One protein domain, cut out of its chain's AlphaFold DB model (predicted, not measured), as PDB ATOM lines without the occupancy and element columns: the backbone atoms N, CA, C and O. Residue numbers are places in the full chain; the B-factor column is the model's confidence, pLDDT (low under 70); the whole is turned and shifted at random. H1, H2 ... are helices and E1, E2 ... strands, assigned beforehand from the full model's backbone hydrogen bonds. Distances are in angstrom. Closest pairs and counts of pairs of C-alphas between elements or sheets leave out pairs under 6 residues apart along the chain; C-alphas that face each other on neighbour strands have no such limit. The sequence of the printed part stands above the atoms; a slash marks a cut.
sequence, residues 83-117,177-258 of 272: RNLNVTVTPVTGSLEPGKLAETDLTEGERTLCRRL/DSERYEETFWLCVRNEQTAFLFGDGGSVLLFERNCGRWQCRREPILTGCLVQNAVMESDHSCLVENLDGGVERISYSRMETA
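What this domain is: This is residues 83 to 117 and 177 to 258 of the 272 residues of an uncharacterized protein of Lachnospiraceae bacterium (UniProt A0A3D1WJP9). Two antiparallel four-stranded sheets form a sandwich that is only partly face to face: E2 and E3 of a curled sheet cover E6 and E7 of a twisted sheet, while E1 and E5 lie away from this core. The single helix H1 packs over edge strand E6 on the other side of the twisted sheet, and residues 92 to 107 loop out beyond it. The printed part has 117 residues, with named elements in the order E1 H1 E2 E3 E4 E5 E6 E7 E8; the sheet orders are E1 E8 E7 E6 and E2 E3 E4 E5. The class is mostly strand, with 58 residues, under half, in named elements. The whole is compact, with a radius of gyration of the C-alphas of 14.6 A and spans of 43 by 37 by 22 A.

How they stand to each other: E1, residues 87 to 91, is an edge strand, antiparallel to E8, residues 247 to 252, with N 88 and O 251 2.8 A apart. H1, residues 108 to 117, is on this sheet, with E6, residues 227 to 234, and E7, residues 237 to 242; helix and sheet make two layers, a helix on one face of a sheet. Its height over the sheet is 8.5 A, and it runs along E6 at 19 degrees on the local plane. The closest C-alphas of H1 and E6 are those of Gly 109 and Glu 233, 4.5 A apart. Every O i to N i+4 pair in H1 is within hydrogen-bond range. E2, E3, E4 and E5, residues 185 to 190, 194 to 199, 204 to 210 and 213 to 216, form a meander, each strand the antiparallel neighbour of the one before: N 196 and O 189 are 2.8 A apart, N 205 and O 197 2.8 A, N 215 and O 208 2.8 A. E6, E7 and E8 form another, with N 231 and O 239 2.9 A apart and N 240 and O 248 2.8 A. The closest C-alphas of E2 and E6 are those of Val 189 and Val 231, 6.1 A apart. E1 and E5 are apart.

Where its parts are: E1 begins at C-alpha 87, (-52.698, 19.830, 43.195). H1 is 14.3 A long, E4 19.0 A and E6 18.2 A. E8 ends at C-alpha 252, (-50.478, 16.575, 41.730).

The domain as a whole: The C-alphas of Ala 102 and Glu 179 are the two farthest apart, 45.9 A. Residues 118 to 176 are not printed, and C-alphas 117 and 177 are 33.1 A apart across this cut. The link E1 to H1 is long. The mean pLDDT of the printed part is 80.4; 31 residues are under 70, among them 93 to 107 and 177 to 180.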
ATOM      1  N   ARG A  83     -62.220  13.418  47.412       64.31
ATOM      2  CA  ARG A  83     -61.085  12.476  47.432       64.31
ATOM      3  C   ARG A  83     -59.902  12.951  46.590       64.31
ATOM      4  O   ARG A  83     -58.997  12.167  46.289       64.31
ATOM      5  N   ASN A  84     -59.961  14.215  46.179       53.66
ATOM      6  CA  ASN A  84     -59.271  14.739  45.019       53.66
ATOM      7  C   ASN A  84     -57.750  14.706  45.143       53.66
ATOM      8  O   ASN A  84     -57.169  14.921  46.209       53.66
ATOM      9  N   LEU A  85     -57.119  14.516  43.985       65.94
ATOM     10  CA  LEU A  85     -55.726  14.856  43.738       65.94
ATOM     11  C   LEU A  85     -55.405  16.207  44.391       65.94
ATOM     12  O   LEU A  85     -55.920  17.243  43.966       65.94
ATOM     13  N   ASN A  86     -54.519  16.211  45.383       75.25
ATOM     14  CA  ASN A  86     -53.966  17.459  45.893       75.25
ATOM     15  C   ASN A  86     -53.039  18.025  44.825       75.25
ATOM     16  O   ASN A  86     -51.940  17.502  44.621       75.25
ATOM     17  N   VAL A  87     -53.507  19.053  44.127       84.44
ATOM     18  CA  VAL A  87     -52.698  19.830  43.195       84.44
ATOM     19  C   VAL A  87     -52.001  20.916  43.997       84.44
ATOM     20  O   VAL A  87     -52.636  21.669  44.733       84.44
ATOM     21  N   THR A  88     -50.686  20.980  43.876       88.25
ATOM     22  CA  THR A  88     -49.854  21.974  44.539       88.25
ATOM     23  C   THR A  88     -49.061  22.719  43.488       88.25
ATOM     24  O   THR A  88     -48.349  22.098  42.698       88.25
ATOM     25  N   VAL A  89     -49.160  24.042  43.518       90.12
ATOM     26  CA  VAL A  89     -48.284  24.932  42.760       90.12
ATOM     27  C   VAL A  89     -47.247  25.466  43.730       90.12
ATOM     28  O   VAL A  89     -47.596  26.065  44.748       90.12
ATOM     29  N   THR A  90     -45.976  25.203  43.458       91.25
ATOM     30  CA  THR A  90     -44.876  25.688  44.296       91.25
ATOM     31  C   THR A  90     -43.917  26.516  43.457       91.25
ATOM     32  O   THR A  90     -43.440  25.999  42.443       91.25
ATOM     33  N   PRO A  91     -43.586  27.753  43.864       88.06
ATOM     34  CA  PRO A  91     -42.578  28.532  43.166       88.06
ATOM     35  C   PRO A  91     -41.228  27.826  43.287       88.06
ATOM     36  O   PRO A  91     -40.829  27.400  44.377       88.06
ATOM     37  N   VAL A  92     -40.513  27.704  42.174       83.94
ATOM     38  CA  VAL A  92     -39.142  27.202  42.190       83.94
ATOM     39  C   VAL A  92     -38.254  28.388  42.541       83.94
ATOM     40  O   VAL A  92     -37.959  29.244  41.712       83.94
ATOM     41  N   THR A  93     -37.879  28.498  43.818       65.75
ATOM     42  CA  THR A  93     -36.983  29.558  44.299       65.75
ATOM     43  C   THR A  93     -35.566  29.295  43.802       65.75
ATOM     44  O   THR A  93     -34.738  28.700  44.486       65.75
ATOM     45  N   GLY A  94     -35.316  29.730  42.581       57.12
ATOM     46  CA  GLY A  94     -34.052  29.676  41.879       57.12
ATOM     47  C   GLY A  94     -34.322  30.351  40.551       57.12
ATOM     48  O   GLY A  94     -35.101  29.835  39.762       57.12
ATOM     49  N   SER A  95     -33.769  31.544  40.340       48.53
ATOM     50  CA  SER A  95     -33.812  32.190  39.031       48.53
ATOM     51  C   SER A  95     -33.167  31.215  38.046       48.53
ATOM     52  O   SER A  95     -31.944  31.080  38.032       48.53
ATOM     53  N   LEU A  96     -33.989  30.490  37.281       55.19
ATOM     54  CA  LEU A  96     -33.572  29.598  36.195       55.19
ATOM     55  C   LEU A  96     -33.105  30.422  34.989       55.19
ATOM     56  O   LEU A  96     -33.292  30.023  33.846       55.19
ATOM     57  N   GLU A  97     -32.496  31.584  35.240       54.00
ATOM     58  CA  GLU A  97     -31.875  32.347  34.180       54.00
ATOM     59  C   GLU A  97     -30.728  31.518  33.596       54.00
ATOM     60  O   GLU A  97     -29.855  31.047  34.352       54.00
ATOM     61  N   PRO A  98     -30.715  31.327  32.266       47.16
ATOM     62  CA  PRO A  98     -29.655  30.597  31.597       47.16
ATOM     63  C   PRO A  98     -28.303  31.242  31.943       47.16
ATOM     64  O   PRO A  98     -28.017  32.385  31.602       47.16
ATOM     65  N   GLY A  99     -27.469  30.511  32.693       46.50
ATOM     66  CA  GLY A  99     -26.108  30.928  33.055       46.50
ATOM     67  C   GLY A  99     -25.844  31.290  34.524       46.50
ATOM     68  O   GLY A  99     -24.685  31.540  34.855       46.50
ATOM     69  N   LYS A 100     -26.842  31.292  35.425       45.44
ATOM     70  CA  LYS A 100     -26.623  31.584  36.867       45.44
ATOM     71  C   LYS A 100     -26.646  30.369  37.802       45.44
ATOM     72  O   LYS A 100     -26.165  30.481  38.930       45.44
ATOM     73  N   LEU A 101     -27.156  29.221  37.360       45.19
ATOM     74  CA  LEU A 101     -27.200  27.989  38.154       45.19
ATOM     75  C   LEU A 101     -26.100  27.026  37.698       45.19
ATOM     76  O   LEU A 101     -25.935  26.779  36.504       45.19
ATOM     77  N   ALA A 102     -25.332  26.483  38.647       50.34
ATOM     78  CA  ALA A 102     -24.390  25.411  38.349       50.34
ATOM     79  C   ALA A 102     -25.186  24.174  37.896       50.34
ATOM     80  O   ALA A 102     -26.106  23.745  38.590       50.34
ATOM     81  N   GLU A 103     -24.833  23.580  36.749       48.78
ATOM     82  CA  GLU A 103     -25.538  22.419  36.170       48.78
ATOM     83  C   GLU A 103     -25.718  21.247  37.156       48.78
ATOM     84  O   GLU A 103     -26.604  20.407  36.980       48.78
ATOM     85  N   THR A 104     -24.891  21.179  38.200       47.50
ATOM     86  CA  THR A 104     -24.881  20.123  39.217       47.50
ATOM     87  C   THR A 104     -26.069  20.143  40.173       47.50
ATOM     88  O   THR A 104     -26.347  19.098  40.754       47.50
ATOM     89  N   ASP A 105     -26.785  21.265  40.296       52.62
ATOM     90  CA  ASP A 105     -27.869  21.423  41.281       52.62
ATOM     91  C   ASP A 105     -29.273  21.275  40.672       52.62
ATOM     92  O   ASP A 105     -30.264  21.249  41.398       52.62
ATOM     93  N   LEU A 106     -29.353  21.156  39.344       55.34
ATOM     94  CA  LEU A 106     -30.606  21.074  38.601       55.34
ATOM     95  C   LEU A 106     -31.070  19.625  38.416       55.34
ATOM     96  O   LEU A 106     -30.277  18.747  38.051       55.34
ATOM     97  N   THR A 107     -32.371  19.392  38.579       68.56
ATOM     98  CA  THR A 107     -33.018  18.150  38.139       68.56
ATOM     99  C   THR A 107     -32.968  18.025  36.611       68.56
ATOM    100  O   THR A 107     -32.754  18.996  35.884       68.56
ATOM    101  N   GLU A 108     -33.157  16.817  36.074       70.56
ATOM    102  CA  GLU A 108     -33.166  16.595  34.618       70.56
ATOM    103  C   GLU A 108     -34.264  17.407  33.906       70.56
ATOM    104  O   GLU A 108     -34.036  17.931  32.811       70.56
ATOM    105  N   GLY A 109     -35.418  17.584  34.560       59.72
ATOM    106  CA  GLY A 109     -36.494  18.454  34.088       59.72
ATOM    107  C   GLY A 109     -36.058  19.917  34.018       59.72
ATOM    108  O   GLY A 109     -36.192  20.547  32.971       59.72
ATOM    109  N   GLU A 110     -35.443  20.436  35.084       60.81
ATOM    110  CA  GLU A 110     -34.935  21.816  35.131       60.81
ATOM    111  C   GLU A 110     -33.856  22.060  34.063       60.81
ATOM    112  O   GLU A 110     -33.904  23.063  33.355       60.81
ATOM    113  N   ARG A 111     -32.933  21.111  33.848       67.06
ATOM    114  CA  ARG A 111     -31.934  21.196  32.762       67.06
ATOM    115  C   ARG A 111     -32.576  21.224  31.378       67.06
ATOM    116  O   ARG A 111     -32.101  21.935  30.494       67.06
ATOM    117  N   THR A 112     -33.623  20.429  31.177       68.75
ATOM    118  CA  THR A 112     -34.347  20.375  29.904       68.75
ATOM    119  C   THR A 112     -35.074  21.690  29.644       68.75
ATOM    120  O   THR A 112     -35.009  22.193  28.523       68.75
ATOM    121  N   LEU A 113     -35.694  22.283  30.670       62.47
ATOM    122  CA  LEU A 113     -36.303  23.609  30.567       62.47
ATOM    123  C   LEU A 113     -35.254  24.666  30.216       62.47
ATOM    124  O   LEU A 113     -35.401  25.332  29.200       62.47
ATOM    125  N   CYS A 114     -34.159  24.747  30.977       61.66
ATOM    126  CA  CYS A 114     -33.076  25.697  30.712       61.66
ATOM    127  C   CYS A 114     -32.516  25.577  29.288       61.66
ATOM    128  O   CYS A 114     -32.216  26.590  28.665       61.66
ATOM    129  N   ARG A 115     -32.392  24.355  28.747       71.12
ATOM    130  CA  ARG A 115     -31.951  24.150  27.359       71.12
ATOM    131  C   ARG A 115     -32.956  24.713  26.356       71.12
ATOM    132  O   ARG A 115     -32.544  25.408  25.438       71.12
ATOM    133  N   ARG A 116     -34.255  24.453  26.551       66.62
ATOM    134  CA  ARG A 116     -35.309  25.003  25.683       66.62
ATOM    135  C   ARG A 116     -35.336  26.528  25.737       66.62
ATOM    136  O   ARG A 116     -35.416  27.146  24.686       66.62
ATOM    137  N   LEU A 117     -35.199  27.114  26.930       63.97
ATOM    138  CA  LEU A 117     -35.137  28.568  27.110       63.97
ATOM    139  C   LEU A 117     -33.929  29.177  26.389       63.97
ATOM    140  O   LEU A 117     -34.088  30.129  25.627       63.97
ATOM    141  N   ASP A 177     -64.769  15.499  25.430       67.19
ATOM    142  CA  ASP A 177     -65.835  16.344  24.910       67.19
ATOM    143  C   ASP A 177     -65.281  17.760  24.736       67.19
ATOM    144  O   ASP A 177     -65.374  18.596  25.638       67.19
ATOM    145  N   SER A 178     -64.618  17.994  23.599       65.06
ATOM    146  CA  SER A 178     -64.012  19.291  23.279       65.06
ATOM    147  C   SER A 178     -65.040  20.421  23.255       65.06
ATOM    148  O   SER A 178     -64.674  21.562  23.492       65.06
ATOM    149  N   GLU A 179     -66.322  20.116  23.026       69.06
ATOM    150  CA  GLU A 179     -67.403  21.109  23.013       69.06
ATOM    151  C   GLU A 179     -67.667  21.727  24.395       69.06
ATOM    152  O   GLU A 179     -68.317  22.765  24.489       69.06
ATOM    153  N   ARG A 180     -67.159  21.123  25.479       67.50
ATOM    154  CA  ARG A 180     -67.296  21.679  26.836       67.50
ATOM    155  C   ARG A 180     -66.306  22.781  27.160       67.50
ATOM    156  O   ARG A 180     -66.527  23.505  28.127       67.50
ATOM    157  N   TYR A 181     -65.216  22.868  26.410       71.88
ATOM    158  CA  TYR A 181     -64.182  23.857  26.648       71.88
ATOM    159  C   TYR A 181     -64.228  24.860  25.503       71.88
ATOM    160  O   TYR A 181     -63.815  24.564  24.390       71.88
ATOM    161  N   GLU A 182     -64.734  26.060  25.790       81.25
ATOM    162  CA  GLU A 182     -64.666  27.200  24.862       81.25
ATOM    163  C   GLU A 182     -63.234  27.765  24.739       81.25
ATOM    164  O   GLU A 182     -63.009  28.726  24.009       81.25
ATOM    165  N   GLU A 183     -62.271  27.178  25.455       83.94
ATOM    166  CA  GLU A 183     -60.867  27.584  25.469       83.94
ATOM    167  C   GLU A 183     -60.042  26.886  24.389       83.94
ATOM    168  O   GLU A 183     -60.234  25.706  24.069       83.94
ATOM    169  N   THR A 184     -59.052  27.612  23.875       87.62
ATOM    170  CA  THR A 184     -58.075  27.083  22.929       87.62
ATOM    171  C   THR A 184     -56.857  26.573  23.693       87.62
ATOM    172  O   THR A 184     -56.185  27.319  24.403       87.62
ATOM    173  N   PHE A 185     -56.530  25.289  23.542       88.88
ATOM    174  CA  PHE A 185     -55.325  24.709  24.139       88.88
ATOM    175  C   PHE A 185     -54.124  24.934  23.226       88.88
ATOM    176  O   PHE A 185     -54.129  24.496  22.075       88.88
ATOM    177  N   TRP A 186     -53.088  25.592  23.740       87.94
ATOM    178  CA  TRP A 186     -51.924  25.999  22.945       87.94
ATOM    179  C   TRP A 186     -50.637  25.268  23.351       87.94
ATOM    180  O   TRP A 186     -49.713  25.162  22.547       87.94
ATOM    181  N   LEU A 187     -50.584  24.696  24.560       89.00
ATOM    182  CA  LEU A 187     -49.430  23.936  25.040       89.00
ATOM    183  C   LEU A 187     -49.853  22.590  25.624       89.00
ATOM    184  O   LEU A 187     -50.774  22.490  26.433       89.00
ATOM    185  N   CYS A 188     -49.145  21.536  25.220       93.38
ATOM    186  CA  CYS A 188     -49.319  20.187  25.739       93.38
ATOM    187  C   CYS A 188     -47.965  19.610  26.135       93.38
ATOM    188  O   CYS A 188     -47.031  19.577  25.331       93.38
ATOM    189  N   VAL A 189     -47.874  19.124  27.368       92.38
ATOM    190  CA  VAL A 189     -46.662  18.515  27.912       92.38
ATOM    191  C   VAL A 189     -47.033  17.157  28.484       92.38
ATOM    192  O   VAL A 189     -47.952  17.056  29.290       92.38
ATOM    193  N   ARG A 190     -46.389  16.089  28.000       94.31
ATOM    194  CA  ARG A 190     -46.814  14.710  28.285       94.31
ATOM    195  C   ARG A 190     -45.663  13.725  28.391       94.31
ATOM    196  O   ARG A 190     -44.615  13.920  27.780       94.31
ATOM    197  N   ASN A 191     -45.924  12.623  29.079       91.88
ATOM    198  CA  ASN A 191     -45.112  11.414  29.065       91.88
ATOM    199  C   ASN A 191     -45.996  10.170  28.814       91.88
ATOM    200  O   ASN A 191     -47.090  10.274  28.258       91.88
ATOM    201  N   GLU A 192     -45.519   8.972  29.163       89.31
ATOM    202  CA  GLU A 192     -46.264   7.724  28.935       89.31
ATOM    203  C   GLU A 192     -47.504   7.553  29.828       89.31
ATOM    204  O   GLU A 192     -48.393   6.759  29.492       89.31
ATOM    205  N   GLN A 193     -47.546   8.262  30.959       87.50
ATOM    206  CA  GLN A 193     -48.538   8.119  32.023       87.50
ATOM    207  C   GLN A 193     -49.448   9.337  32.165       87.50
ATOM    208  O   GLN A 193     -50.606   9.167  32.543       87.50
ATOM    209  N   THR A 194     -48.960  10.539  31.873       91.75
ATOM    210  CA  THR A 194     -49.692  11.791  32.072       91.75
ATOM    211  C   THR A 194     -49.508  12.794  30.951       91.75
ATOM    212  O   THR A 194     -48.520  12.769  30.222       91.75
ATOM    213  N   ALA A 195     -50.484  13.690  30.819       93.38
ATOM    214  CA  ALA A 195     -50.376  14.888  30.005       93.38
ATOM    215  C   ALA A 195     -51.046  16.075  30.702       93.38
ATOM    216  O   ALA A 195     -52.145  15.945  31.242       93.38
ATOM    217  N   PHE A 196     -50.392  17.228  30.644       94.12
ATOM    218  CA  PHE A 196     -50.925  18.525  31.033       94.12
ATOM    219  C   PHE A 196     -51.238  19.314  29.763       94.12
ATOM    220  O   PHE A 196     -50.390  19.414  28.871       94.12
ATOM    221  N   LEU A 197     -52.460  19.833  29.659       95.00
ATOM    222  CA  LEU A 197     -52.873  20.732  28.581       95.00
ATOM    223  C   LEU A 197     -53.143  22.106  29.174       95.00
ATOM    224  O   LEU A 197     -53.874  22.211  30.156       95.00
ATOM    225  N   PHE A 198     -52.576  23.135  28.558       94.75
ATOM    226  CA  PHE A 198     -52.687  24.519  28.996       94.75
ATOM    227  C   PHE A 198     -53.545  25.296  28.001       94.75
ATOM    228  O   PHE A 198     -53.256  25.323  26.798       94.75
ATOM    229  N   GLY A 199     -54.627  25.870  28.517       92.94
ATOM    230  CA  GLY A 199     -55.542  26.746  27.797       92.94
ATOM    231  C   GLY A 199     -55.029  28.181  27.743       92.94
ATOM    232  O   GLY A 199     -54.229  28.618  28.575       92.94
ATOM    233  N   ASP A 200     -55.505  28.930  26.760       91.44
ATOM    234  CA  ASP A 200     -55.300  30.374  26.634       91.44
ATOM    235  C   ASP A 200     -56.001  31.175  27.747       91.44
ATOM    236  O   ASP A 200     -55.495  32.213  28.173       91.44
ATOM    237  N   GLY A 201     -57.102  30.654  28.297       91.88
ATOM    238  CA  GLY A 201     -57.767  31.173  29.500       91.88
ATOM    239  C   GLY A 201     -57.014  30.909  30.813       91.88
ATOM    240  O   GLY A 201     -57.481  31.279  31.893       91.88
ATOM    241  N   GLY A 202     -55.846  30.260  30.749       92.56
ATOM    242  CA  GLY A 202     -55.062  29.861  31.916       92.56
ATOM    243  C   GLY A 202     -55.632  28.647  32.653       92.56
ATOM    244  O   GLY A 202     -55.285  28.413  33.815       92.56
ATOM    245  N   SER A 203     -56.534  27.887  32.026       94.12
ATOM    246  CA  SER A 203     -56.943  26.585  32.545       94.12
ATOM    247  C   SER A 203     -55.852  25.542  32.300       94.12
ATOM    248  O   SER A 203     -55.148  25.562  31.290       94.12
ATOM    249  N   VAL A 204     -55.702  24.612  33.241       93.88
ATOM    250  CA  VAL A 204     -54.814  23.458  33.086       93.88
ATOM    251  C   VAL A 204     -55.647  22.196  33.215       93.88
ATOM    252  O   VAL A 204     -56.246  21.953  34.264       93.88
ATOM    253  N   LEU A 205     -55.687  21.378  32.167       92.56
ATOM    254  CA  LEU A 205     -56.327  20.066  32.189       92.56
ATOM    255  C   LEU A 205     -55.289  18.971  32.431       92.56
ATOM    256  O   LEU A 205     -54.187  19.009  31.884       92.56
ATOM    257  N   LEU A 206     -55.677  17.960  33.209       91.94
ATOM    258  CA  LEU A 206     -54.874  16.763  33.443       91.94
ATOM    259  C   LEU A 206     -55.487  15.570  32.721       91.94
ATOM    260  O   LEU A 206     -56.665  15.246  32.897       91.94
ATOM    261  N   PHE A 207     -54.645  14.883  31.962       90.88
ATOM    262  CA  PHE A 207     -54.932  13.579  31.403       90.88
ATOM    263  C   PHE A 207     -54.041  12.544  32.068       90.88
ATOM    264  O   PHE A 207     -52.829  12.723  32.184       90.88
ATOM    265  N   GLU A 208     -54.639  11.425  32.446       87.81
ATOM    266  CA  GLU A 208     -53.923  10.278  32.979       87.81
ATOM    267  C   GLU A 208     -54.183   9.038  32.139       87.81
ATOM    268  O   GLU A 208     -55.307   8.761  31.714       87.81
ATOM    269  N   ARG A 209     -53.150   8.221  31.975       83.50
ATOM    270  CA  ARG A 209     -53.285   6.879  31.443       83.50
ATOM    271  C   ARG A 209     -53.627   5.916  32.577       83.50
ATOM    272  O   ARG A 209     -52.791   5.593  33.420       83.50
ATOM    273  N   ASN A 210     -54.858   5.414  32.575       78.12
ATOM    274  CA  ASN A 210     -55.364   4.427  33.527       78.12
ATOM    275  C   ASN A 210     -55.885   3.197  32.764       78.12
ATOM    276  O   ASN A 210     -56.665   3.308  31.818       78.12
ATOM    277  N   CYS A 211     -55.419   1.997  33.130       68.81
ATOM    278  CA  CYS A 211     -55.709   0.746  32.401       68.81
ATOM    279  C   CYS A 211     -55.385   0.804  30.893       68.81
ATOM    280  O   CYS A 211     -56.081   0.202  30.075       68.81
ATOM    281  N   GLY A 212     -54.344   1.548  30.507       74.75
ATOM    282  CA  GLY A 212     -53.943   1.712  29.108       74.75
ATOM    283  C   GLY A 212     -54.795   2.695  28.301       74.75
ATOM    284  O   GLY A 212     -54.449   2.943  27.148       74.75
ATOM    285  N   ARG A 213     -55.840   3.286  28.896       81.06
ATOM    286  CA  ARG A 213     -56.676   4.326  28.284       81.06
ATOM    287  C   ARG A 213     -56.353   5.688  28.878       81.06
ATOM    288  O   ARG A 213     -56.140   5.790  30.082       81.06
ATOM    289  N   TRP A 214     -56.339   6.711  28.037       85.56
ATOM    290  CA  TRP A 214     -56.262   8.095  28.488       85.56
ATOM    291  C   TRP A 214     -57.612   8.534  29.042       85.56
ATOM    292  O   TRP A 214     -58.656   8.218  28.475       85.56
ATOM    293  N   GLN A 215     -57.582   9.227  30.171       84.75
ATOM    294  CA  GLN A 215     -58.745   9.779  30.845       84.75
ATOM    295  C   GLN A 215     -58.453  11.230  31.172       84.75
ATOM    296  O   GLN A 215     -57.426  11.530  31.772       84.75
ATOM    297  N   CYS A 216     -59.358  12.110  30.767       86.00
ATOM    298  CA  CYS A 216     -59.300  13.525  31.087       86.00
ATOM    299  C   CYS A 216     -60.088  13.789  32.369       86.00
ATOM    300  O   CYS A 216     -61.195  13.258  32.536       86.00
ATOM    301  N   ARG A 217     -59.554  14.634  33.250       83.69
ATOM    302  CA  ARG A 217     -60.364  15.221  34.314       83.69
ATOM    303  C   ARG A 217     -61.379  16.192  33.696       83.69
ATOM    304  O   ARG A 217     -61.054  16.972  32.808       83.69
ATOM    305  N   ARG A 218     -62.623  16.140  34.172       83.25
ATOM    306  CA  ARG A 218     -63.725  16.981  33.666       83.25
ATOM    307  C   ARG A 218     -63.623  18.450  34.047       83.25
ATOM    308  O   ARG A 218     -64.302  19.268  33.444       83.25
ATOM    309  N   GLU A 219     -62.856  18.747  35.082       87.56
ATOM    310  CA  GLU A 219     -62.627  20.096  35.568       87.56
ATOM    311  C   GLU A 219     -61.137  20.402  35.465       87.56
ATOM    312  O   GLU A 219     -60.319  19.501  35.714       87.56
ATOM    313  N   PRO A 220     -60.771  21.654  35.155       90.00
ATOM    314  CA  PRO A 220     -59.389  22.082  35.230       90.00
ATOM    315  C   PRO A 220     -58.787  21.792  36.603       90.00
ATOM    316  O   PRO A 220     -59.396  22.046  37.643       90.00
ATOM    317  N   ILE A 221     -57.569  21.250  36.603       90.44
ATOM    318  CA  ILE A 221     -56.797  21.057  37.830       90.44
ATOM    319  C   ILE A 221     -56.322  22.394  38.402       90.44
ATOM    320  O   ILE A 221     -56.126  22.496  39.611       90.44
ATOM    321  N   LEU A 222     -56.159  23.402  37.540       91.12
ATOM    322  CA  LEU A 222     -55.814  24.782  37.871       91.12
ATOM    323  C   LEU A 222     -56.519  25.736  36.906       91.12
ATOM    324  O   LEU A 222     -56.845  25.367  35.777       91.12
ATOM    325  N   THR A 223     -56.732  26.967  37.360       92.75
ATOM    326  CA  THR A 223     -57.242  28.087  36.557       92.75
ATOM    327  C   THR A 223     -56.395  29.326  36.837       92.75
ATOM    328  O   THR A 223     -55.790  29.423  37.907       92.75
ATOM    329  N   GLY A 224     -56.324  30.257  35.883       91.25
ATOM    330  CA  GLY A 224     -55.504  31.469  36.000       91.25
ATOM    331  C   GLY A 224     -53.990  31.242  35.890       91.25
ATOM    332  O   GLY A 224     -53.222  32.114  36.284       91.25
ATOM    333  N   CYS A 225     -53.550  30.093  35.373       89.38
ATOM    334  CA  CYS A 225     -52.142  29.770  35.151       89.38
ATOM    335  C   CYS A 225     -51.766  30.085  33.696       89.38
ATOM    336  O   CYS A 225     -51.949  29.260  32.801       89.38
ATOM    337  N   LEU A 226     -51.289  31.308  33.452       92.00
ATOM    338  CA  LEU A 226     -50.800  31.723  32.137       92.00
ATOM    339  C   LEU A 226     -49.338  31.323  31.985       92.00
ATOM    340  O   LEU A 226     -48.441  31.927  32.575       92.00
ATOM    341  N   VAL A 227     -49.129  30.289  31.183       91.25
ATOM    342  CA  VAL A 227     -47.825  29.681  30.941       91.25
ATOM    343  C   VAL A 227     -47.252  30.223  29.630       91.25
ATOM    344  O   VAL A 227     -47.995  30.614  28.738       91.25
ATOM    345  N   GLN A 228     -45.932  30.269  29.508       90.62
ATOM    346  CA  GLN A 228     -45.206  30.509  28.261       90.62
ATOM    347  C   GLN A 228     -44.514  29.225  27.797       90.62
ATOM    348  O   GLN A 228     -44.608  28.849  26.632       90.62
ATOM    349  N   ASN A 229     -43.885  28.508  28.731       90.56
ATOM    350  CA  ASN A 229     -43.216  27.237  28.479       90.56
ATOM    351  C   ASN A 229     -43.520  26.227  29.578       90.56
ATOM    352  O   ASN A 229     -43.727  26.585  30.731       90.56
ATOM    353  N   ALA A 230     -43.485  24.939  29.241       91.62
ATOM    354  CA  ALA A 230     -43.565  23.883  30.240       91.62
ATOM    355  C   ALA A 230     -42.748  22.647  29.847       91.62
ATOM    356  O   ALA A 230     -42.499  22.379  28.663       91.62
ATOM    357  N   VAL A 231     -42.342  21.876  30.854       91.81
ATOM    358  CA  VAL A 231     -41.632  20.603  30.693       91.81
ATOM    359  C   VAL A 231     -42.103  19.579  31.724       91.81
ATOM    360  O   VAL A 231     -42.390  19.920  32.872       91.81
ATOM    361  N   MET A 232     -42.188  18.309  31.317       91.69
ATOM    362  CA  MET A 232     -42.438  17.218  32.257       91.69
ATOM    363  C   MET A 232     -41.219  17.065  33.161       91.69
ATOM    364  O   MET A 232     -40.099  16.928  32.674       91.69
ATOM    365  N   GLU A 233     -41.444  17.038  34.468       89.69
ATOM    366  CA  GLU A 233     -40.401  16.722  35.443       89.69
ATOM    367  C   GLU A 233     -40.522  15.268  35.916       89.69
ATOM    368  O   GLU A 233     -39.517  14.577  36.068       89.69
ATOM    369  N   SER A 234     -41.748  14.785  36.122       89.50
ATOM    370  CA  SER A 234     -42.042  13.409  36.534       89.50
ATOM    371  C   SER A 234     -43.419  12.968  36.028       89.50
ATOM    372  O   SER A 234     -44.125  13.745  35.399       89.50
ATOM    373  N   ASP A 235     -43.866  11.750  36.346       88.19
ATOM    374  CA  ASP A 235     -45.243  11.311  36.053       88.19
ATOM    375  C   ASP A 235     -46.319  12.163  36.755       88.19
ATOM    376  O   ASP A 235     -47.490  12.138  36.358       88.19
ATOM    377  N   HIS A 236     -45.933  12.925  37.783       89.25
ATOM    378  CA  HIS A 236     -46.841  13.637  38.683       89.25
ATOM    379  C   HIS A 236     -46.560  15.135  38.779       89.25
ATOM    380  O   HIS A 236     -47.256  15.839  39.512       89.25
ATOM    381  N   SER A 237     -45.568  15.634  38.040       92.88
ATOM    382  CA  SER A 237     -45.204  17.045  38.054       92.88
ATOM    383  C   SER A 237     -44.720  17.551  36.702       92.88
ATOM    384  O   SER A 237     -44.055  16.847  35.934       92.88
ATOM    385  N   CYS A 238     -45.030  18.814  36.435       93.38
ATOM    386  CA  CYS A 238     -44.416  19.593  35.374       93.38
ATOM    387  C   CYS A 238     -43.909  20.926  35.924       93.38
ATOM    388  O   CYS A 238     -44.428  21.462  36.906       93.38
ATOM    389  N   LEU A 239     -42.861  21.435  35.289       93.38
ATOM    390  CA  LEU A 239     -42.372  22.787  35.507       93.38
ATOM    391  C   LEU A 239     -42.990  23.678  34.446       93.38
ATOM    392  O   LEU A 239     -43.019  23.301  33.272       93.38
ATOM    393  N   VAL A 240     -43.462  24.839  34.867       93.69
ATOM    394  CA  VAL A 240     -44.059  25.854  34.012       93.69
ATOM    395  C   VAL A 240     -43.330  27.168  34.217       93.69
ATOM    396  O   VAL A 240     -42.973  27.527  35.334       93.69
ATOM    397  N   GLU A 241     -43.079  27.868  33.128       91.75
ATOM    398  CA  GLU A 241     -42.636  29.251  33.127       91.75
ATOM    399  C   GLU A 241     -43.854  30.126  32.856       91.75
ATOM    400  O   GLU A 241     -44.543  29.937  31.853       91.75
ATOM    401  N   ASN A 242     -44.128  31.061  33.752       91.19
ATOM    402  CA  ASN A 242     -45.232  32.003  33.629       91.19
ATOM    403  C   ASN A 242     -44.834  33.189  32.739       91.19
ATOM    404  O   ASN A 242     -43.652  33.436  32.517       91.19
ATOM    405  N   LEU A 243     -45.812  33.987  32.299       89.12
ATOM    406  CA  LEU A 243     -45.565  35.178  31.463       89.12
ATOM    407  C   LEU A 243     -44.631  36.226  32.101       89.12
ATOM    408  O   LEU A 243     -44.022  37.021  31.391       89.12
ATOM    409  N   ASP A 244     -44.507  36.224  33.430       88.69
ATOM    410  CA  ASP A 244     -43.594  37.103  34.169       88.69
ATOM    411  C   ASP A 244     -42.149  36.555  34.238       88.69
ATOM    412  O   ASP A 244     -41.307  37.119  34.939       88.69
ATOM    413  N   GLY A 245     -41.856  35.424  33.581       87.12
ATOM    414  CA  GLY A 245     -40.569  34.714  33.647       87.12
ATOM    415  C   GLY A 245     -40.347  33.930  34.949       87.12
ATOM    416  O   GLY A 245     -39.267  33.395  35.199       87.12
ATOM    417  N   GLY A 246     -41.354  33.872  35.824       88.94
ATOM    418  CA  GLY A 246     -41.317  33.064  37.042       88.94
ATOM    419  C   GLY A 246     -41.498  31.582  36.727       88.94
ATOM    420  O   GLY A 246     -42.367  31.230  35.938       88.94
ATOM    421  N   VAL A 247     -40.717  30.711  37.371       90.69
ATOM    422  CA  VAL A 247     -40.875  29.260  37.223       90.69
ATOM    423  C   VAL A 247     -41.619  28.674  38.415       90.69
ATOM    424  O   VAL A 247     -41.227  28.836  39.575       90.69
ATOM    425  N   GLU A 248     -42.682  27.946  38.115       92.69
ATOM    426  CA  GLU A 248     -43.506  27.239  39.078       92.69
ATOM    427  C   GLU A 248     -43.499  25.743  38.774       92.69
ATOM    428  O   GLU A 248     -43.409  25.296  37.633       92.69
ATOM    429  N   ARG A 249     -43.591  24.937  39.825       94.06
ATOM    430  CA  ARG A 249     -43.806  23.500  39.716       94.06
ATOM    431  C   ARG A 249     -45.273  23.221  39.987       94.06
ATOM    432  O   ARG A 249     -45.751  23.496  41.088       94.06
ATOM    433  N   ILE A 250     -45.955  22.644  39.005       93.81
ATOM    434  CA  ILE A 250     -47.293  22.084  39.159       93.81
ATOM    435  C   ILE A 250     -47.122  20.600  39.455       93.81
ATOM    436  O   ILE A 250     -46.726  19.827  38.584       93.81
ATOM    437  N   SER A 251     -47.444  20.201  40.678       91.75
ATOM    438  CA  SER A 251     -47.460  18.799  41.098       91.75
ATOM    439  C   SER A 251     -48.874  18.387  41.459       91.75
ATOM    440  O   SER A 251     -49.633  19.187  42.004       91.75
ATOM    441  N   TYR A 252     -49.233  17.133  41.219       88.62
ATOM    442  CA  TYR A 252     -50.478  16.575  41.730       88.62
ATOM    443  C   TYR A 252     -50.218  15.277  42.496       88.62
ATOM    444  O   TYR A 252     -49.346  14.483  42.153       88.62
ATOM    445  N   SER A 253     -50.981  15.055  43.563       83.38
ATOM    446  CA  SER A 253     -50.858  13.847  44.377       83.38
ATOM    447  C   SER A 253     -51.628  12.697  43.742       83.38
ATOM    448  O   SER A 253     -52.856  12.725  43.701       83.38
ATOM    449  N   ARG A 254     -50.912  11.664  43.292       77.31
ATOM    450  CA  ARG A 254     -51.498  10.428  42.764       77.31
ATOM    451  C   ARG A 254     -51.425   9.312  43.800       77.31
ATOM    452  O   ARG A 254     -50.411   9.118  44.465       77.31
ATOM    453  N   MET A 255     -52.482   8.508  43.897       81.06
ATOM    454  CA  MET A 255     -52.379   7.208  44.563       81.06
ATOM    455  C   MET A 255     -51.606   6.247  43.672       81.06
ATOM    456  O   MET A 255     -52.132   5.799  42.661       81.06
ATOM    457  N   GLU A 256     -50.375   5.924  44.032       76.69
ATOM    458  CA  GLU A 256     -49.443   5.056  43.304       76.69
ATOM    459  C   GLU A 256     -49.355   3.637  43.832       76.69
ATOM    460  O   GLU A 256     -49.057   2.707  43.082       76.69
ATOM    461  N   THR A 257     -49.644   3.465  45.112       82.44
ATOM    462  CA  THR A 257     -49.324   2.237  45.825       82.44
ATOM    463  C   THR A 257     -50.569   1.600  46.418       82.44
ATOM    464  O   THR A 257     -51.524   2.270  46.817       82.44
ATOM    465  N   ALA A 258     -50.534   0.272  46.519       80.56
ATOM    466  CA  ALA A 258     -51.532  -0.488  47.259       80.56
ATOM    467  C   ALA A 258     -51.626  -0.006  48.715       80.56
ATOM    468  O   ALA A 258     -52.703   0.014  49.294       80.56
TER     469      ALA A 258